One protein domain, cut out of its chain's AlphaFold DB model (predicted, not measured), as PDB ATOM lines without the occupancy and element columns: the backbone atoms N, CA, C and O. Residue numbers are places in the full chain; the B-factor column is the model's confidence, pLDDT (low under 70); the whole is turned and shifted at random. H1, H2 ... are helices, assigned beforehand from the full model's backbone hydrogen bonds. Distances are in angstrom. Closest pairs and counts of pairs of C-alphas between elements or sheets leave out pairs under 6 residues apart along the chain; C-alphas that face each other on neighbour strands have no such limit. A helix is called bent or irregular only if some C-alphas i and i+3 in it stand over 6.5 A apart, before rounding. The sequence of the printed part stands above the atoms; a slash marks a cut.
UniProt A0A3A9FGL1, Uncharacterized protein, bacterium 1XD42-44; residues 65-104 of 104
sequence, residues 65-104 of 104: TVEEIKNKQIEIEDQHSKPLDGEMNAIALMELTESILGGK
ATOM      1  N   THR A  65     137.096  90.639 102.872       90.81
ATOM      2  CA  THR A  65     137.096  89.211 102.560       90.81
ATOM      3  C   THR A  65     136.733  88.955 101.095       90.81
ATOM      4  O   THR A  65     136.092  89.764 100.427       90.81
ATOM      5  N   VAL A  66     137.083  87.769 100.588       90.12
ATOM      6  CA  VAL A  66     136.766  87.353  99.206       90.12
ATOM      7  C   VAL A  66     135.263  87.420  98.903       90.12
ATOM      8  O   VAL A  66     134.872  87.770  97.790       90.12
ATOM      9  N   GLU A  67     134.415  87.108  99.885       91.31
ATOM     10  CA  GLU A  67     132.958  87.171  99.734       91.31
ATOM     11  C   GLU A  67     132.454  88.615  99.629       91.31
ATOM     12  O   GLU A  67     131.649  88.921  98.751       91.31
ATOM     13  N   GLU A  68     132.969  89.525 100.454       91.06
ATOM     14  CA  GLU A  68     132.609  90.947 100.412       91.06
ATOM     15  C   GLU A  68     133.056  91.620  99.111       91.06
ATOM     16  O   GLU A  68     132.293  92.385  98.520       91.06
ATOM     17  N   ILE A  69     134.255  91.286  98.619       90.81
ATOM     18  CA  ILE A  69     134.745  91.722  97.302       90.81
ATOM     19  C   ILE A  69     133.765  91.286  96.211       90.81
ATOM     20  O   ILE A  69     133.374  92.086  95.361       90.81
ATOM     21  N   LYS A  70     133.342  90.015  96.241       89.94
ATOM     22  CA  LYS A  70     132.405  89.466  95.259       89.94
ATOM     23  C   LYS A  70     131.055  90.180  95.313       89.94
ATOM     24  O   LYS A  70     130.501  90.495  94.264       89.94
ATOM     25  N   ASN A  71     130.548  90.471  96.508       90.31
ATOM     26  CA  ASN A  71     129.292  91.198  96.673       90.31
ATOM     27  C   ASN A  71     129.389  92.623  96.110       90.31
ATOM     28  O   ASN A  71     128.523  93.027  95.340       90.31
ATOM     29  N   LYS A  72     130.479  93.351  96.391       87.69
ATOM     30  CA  LYS A  72     130.716  94.685  95.809       87.69
ATOM     31  C   LYS A  72     130.823  94.659  94.285       87.69
ATOM     32  O   LYS A  72     130.345  95.572  93.618       87.69
ATOM     33  N   GLN A  73     131.441  93.620  93.727       87.50
ATOM     34  CA  GLN A  73     131.525  93.439  92.279       87.50
ATOM     35  C   GLN A  73     130.125  93.297  91.657       87.50
ATOM     36  O   GLN A  73     129.830  93.972  90.673       87.50
ATOM     37  N   ILE A  74     129.253  92.490  92.275       87.12
ATOM     38  CA  ILE A  74     127.856  92.310  91.848       87.12
ATOM     39  C   ILE A  74     127.077  93.626  91.953       87.12
ATOM     40  O   ILE A  74     126.380  93.988  91.016       87.12
ATOM     41  N   GLU A  75     127.223  94.380  93.049       85.19
ATOM     42  CA  GLU A  75     126.548  95.678  93.215       85.19
ATOM     43  C   GLU A  75     126.886  96.665  92.088       85.19
ATOM     44  O   GLU A  75     126.011  97.384  91.602       85.19
ATOM     45  N   ILE A  76     128.148  96.695  91.656       83.88
ATOM     46  CA  ILE A  76     128.590  97.557  90.554       83.88
ATOM     47  C   ILE A  76     127.995  97.089  89.224       83.88
ATOM     48  O   ILE A  76     127.534  97.913  88.435       83.88
ATOM     49  N   GLU A  77     127.979  95.783  88.969       80.88
ATOM     50  CA  GLU A  77     127.379  95.208  87.759       80.88
ATOM     51  C   GLU A  77     125.868  95.477  87.698       80.88
ATOM     52  O   GLU A  77     125.359  95.921  86.665       80.88
ATOM     53  N   ASP A  78     125.166  95.333  88.822       77.38
ATOM     54  CA  ASP A  78     123.739  95.631  88.945       77.38
ATOM     55  C   ASP A  78     123.440  97.116  88.701       77.38
ATOM     56  O   ASP A  78     122.456  97.440  88.030       77.38
ATOM     57  N   GLN A  79     124.281  98.032  89.193       65.50
ATOM     58  CA  GLN A  79     124.147  99.465  88.903       65.50
ATOM     59  C   GLN A  79     124.352  99.787  87.419       65.50
ATOM     60  O   GLN A  79     123.632 100.619  86.876       65.50
ATOM     61  N   HIS A  80     125.286  99.108  86.752       60.56
ATOM     62  CA  HIS A  80     125.522  99.263  85.315       60.56
ATOM     63  C   HIS A  80     124.427  98.620  84.446       60.56
ATOM     64  O   HIS A  80     124.264  99.002  83.291       60.56
ATOM     65  N   SER A  81     123.676  97.655  84.983       59.12
ATOM     66  CA  SER A  81     122.596  96.962  84.267       59.12
ATOM     67  C   SER A  81     121.260  97.713  84.254       59.12
ATOM     68  O   SER A  81     120.356  97.346  83.499       59.12
ATOM     69  N   LYS A  82     121.105  98.753  85.084       57.72
ATOM     70  CA  LYS A  82     119.879  99.554  85.129       57.72
ATOM     71  C   LYS A  82     119.969 100.673  84.086       57.72
ATOM     72  O   LYS A  82     120.873 101.500  84.203       57.72
ATOM     73  N   PRO A  83     119.051 100.734  83.100       57.31
ATOM     74  CA  PRO A  83     119.008 101.863  82.186       57.31
ATOM     75  C   PRO A  83     118.817 103.142  82.995       57.31
ATOM     76  O   PRO A  83     117.990 103.183  83.912       57.31
ATOM     77  N   LEU A  84     119.580 104.182  82.661       62.28
ATOM     78  CA  LEU A  84     119.357 105.509  83.233       62.28
ATOM     79  C   LEU A  84     117.917 105.931  82.899       62.28
ATOM     80  O   LEU A  84     117.432 105.640  81.809       62.28
ATOM     81  N   ASP A  85     117.217 106.635  83.795       58.06
ATOM     82  CA  ASP A  85     115.797 106.999  83.596       58.06
ATOM     83  C   ASP A  85     115.527 107.685  82.234       58.06
ATOM     84  O   ASP A  85     114.457 107.535  81.639       58.06
ATOM     85  N   GLY A  86     116.525 108.394  81.690       56.47
ATOM     86  CA  GLY A  86     116.482 108.977  80.344       56.47
ATOM     87  C   GLY A  86     116.515 107.957  79.196       56.47
ATOM     88  O   GLY A  86     115.855 108.168  78.180       56.47
ATOM     89  N   GLU A  87     117.226 106.839  79.354       58.97
ATOM     90  CA  GLU A  87     117.244 105.721  78.400       58.97
ATOM     91  C   GLU A  87     115.921 104.951  78.438       58.97
ATOM     92  O   GLU A  87     115.404 104.570  77.392       58.97
ATOM     93  N   MET A  88     115.314 104.808  79.619       60.97
ATOM     94  CA  MET A  88     114.005 104.167  79.775       60.97
ATOM     95  C   MET A  88     112.896 104.962  79.065       60.97
ATOM     96  O   MET A  88     112.055 104.383  78.379       60.97
ATOM     97  N   ASN A  89     112.945 106.298  79.147       63.06
ATOM     98  CA  ASN A  89     112.049 107.179  78.393       63.06
ATOM     99  C   ASN A  89     112.288 107.100  76.876       63.06
ATOM    100  O   ASN A  89     111.332 107.129  76.102       63.06
ATOM    101  N   ALA A  90     113.545 106.992  76.437       67.69
ATOM    102  CA  ALA A  90     113.880 106.855  75.021       67.69
ATOM    103  C   ALA A  90     113.407 105.510  74.438       67.69
ATOM    104  O   ALA A  90     112.860 105.489  73.337       67.69
ATOM    105  N   ILE A  91     113.550 104.417  75.194       70.94
ATOM    106  CA  ILE A  91     113.051 103.083  74.825       70.94
ATOM    107  C   ILE A  91     111.520 103.089  74.756       70.94
ATOM    108  O   ILE A  91     110.954 102.664  73.752       70.94
ATOM    109  N   ALA A  92     110.845 103.654  75.762       72.38
ATOM    110  CA  ALA A  92     109.387 103.762  75.767       72.38
ATOM    111  C   ALA A  92     108.858 104.601  74.586       72.38
ATOM    112  O   ALA A  92     107.852 104.253  73.967       72.38
ATOM    113  N   LEU A  93     109.544 105.695  74.235       68.38
ATOM    114  CA  LEU A  93     109.205 106.501  73.060       68.38
ATOM    115  C   LEU A  93     109.446 105.742  71.748       68.38
ATOM    116  O   LEU A  93     108.604 105.834  70.855       68.38
ATOM    117  N   MET A  94     110.538 104.974  71.634       66.31
ATOM    118  CA  MET A  94     110.800 104.121  70.467       66.31
ATOM    119  C   MET A  94     109.704 103.065  70.277       66.31
ATOM    120  O   MET A  94     109.127 102.993  69.191       66.31
ATOM    121  N   GLU A  95     109.335 102.327  71.328       68.50
ATOM    122  CA  GLU A  95     108.271 101.308  71.275       68.50
ATOM    123  C   GLU A  95     106.906 101.902  70.885       68.50
ATOM    124  O   GLU A  95     106.159 101.321  70.086       68.50
ATOM    125  N   LEU A  96     106.582 103.099  71.391       70.44
ATOM    126  CA  LEU A  96     105.372 103.826  70.999       70.44
ATOM    127  C   LEU A  96     105.414 104.236  69.522       70.44
ATOM    128  O   LEU A  96     104.420 104.073  68.815       70.44
ATOM    129  N   THR A  97     106.548 104.743  69.030       65.38
ATOM    130  CA  THR A  97     106.679 105.128  67.617       65.38
ATOM    131  C   THR A  97     106.612 103.936  66.668       65.38
ATOM    132  O   THR A  97     105.968 104.047  65.625       65.38
ATOM    133  N   GLU A  98     107.181 102.785  67.031       67.44
ATOM    134  CA  GLU A  98     107.076 101.550  66.243       67.44
ATOM    135  C   GLU A  98     105.642 101.008  66.215       67.44
ATOM    136  O   GLU A  98     105.170 100.564  65.170       67.44
ATOM    137  N   SER A  99     104.904 101.135  67.321       64.19
ATOM    138  CA  SER A  99     103.484 100.765  67.388       64.19
ATOM    139  C   SER A  99     102.590 101.669  66.527       64.19
ATOM    140  O   SER A  99     101.591 101.211  65.975       64.19
ATOM    141  N   ILE A 100     102.951 102.951  66.382       63.22
ATOM    142  CA  ILE A 100     102.219 103.930  65.560       63.22
ATOM    143  C   ILE A 100     102.570 103.791  64.068       63.22
ATOM    144  O   ILE A 100     101.688 103.916  63.222       63.22
ATOM    145  N   LEU A 101     103.836 103.520  63.728       60.66
ATOM    146  CA  LEU A 101     104.311 103.376  62.341       60.66
ATOM    147  C   LEU A 101     104.109 101.963  61.763       60.66
ATOM    148  O   LEU A 101     104.033 101.814  60.546       60.66
ATOM    149  N   GLY A 102     104.014 100.936  62.613       57.06
ATOM    150  CA  GLY A 102     103.766  99.539  62.235       57.06
ATOM    151  C   GLY A 102     102.285  99.141  62.156       57.06
ATOM    152  O   GLY A 102     101.978  97.982  61.863       57.06
ATOM    153  N   GLY A 103     101.360 100.071  62.414       53.03
ATOM    154  CA  GLY A 103      99.922  99.847  62.280       53.03
ATOM    155  C   GLY A 103      99.503  99.712  60.813       53.03
ATOM    156  O   GLY A 103      99.608 100.667  60.047       53.03
ATOM    157  N   LYS A 104      99.042  98.515  60.431       46.28
ATOM    158  CA  LYS A 104      98.277  98.274  59.197       46.28
ATOM    159  C   LYS A 104      96.983  99.082  59.159       46.28
ATOM    160  O   LYS A 104      96.347  99.207  60.228       46.28
TER     161      LYS A 104
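What this domain is: This is residues 65 to 104 of the 104 residues of an uncharacterized protein of bacterium 1XD42-44 (UniProt A0A3A9FGL1). Two helices, H1 and then H2, follow each other end to end, with an elbow at residues 82 to 84, and make one long, thin, bent rod. Neither helix folds back along the other, and the last residues, 102 to 104, carry on past H2 as a short tail. The printed part has 40 residues, 33 of them in the two named helices, with no named strand; the class is all helix. It is extended, with a radius of gyration of the C-alphas of 17.6 A, and the C-alphas span 58 by 18 by 5 A.

Where its parts are: Start at Thr 65 and find C-alpha 66 at (136.766, 87.353, 99.206), where H1 begins. H1 holds residues 66 to 81 and runs 22.7 A from first to last C-alpha, to C-alpha 81 at (122.596, 96.962, 84.267). Pass Lys 82, Pro 83 and Leu 84, and you reach H2, residues 85 to 101, the longest helix by residues. It runs 24.4 A, ending at C-alpha 101 at (104.311, 103.376, 62.341).

How they stand to each other: Look at residues 82 to 84 for the tight link of 3 residues between H1 and H2. The two helices are apart, with no C-alpha of the one within 8 A of the other. Residues 65 to 82, of which 66 to 81 belong to H1, stand free, and so do residues 92 to 104, of which 92 to 101 belong to H2. In the backbones of H1 and H2, every O i to N i+4 pair is within hydrogen-bond range. Neither helix is bent.

The domain as a whole: Go from Thr 65 to Lys 104, the chain's last residue, and you have the two C-alphas farthest apart, at 58.9 A. The printed part has no cut. In the B-factor column the mean pLDDT of the printed part is 71.1; look for values under 70 at residues 79 to 90, 93 to 95 and 97 to 104. The mean is 82 for H1 and 65 for H2.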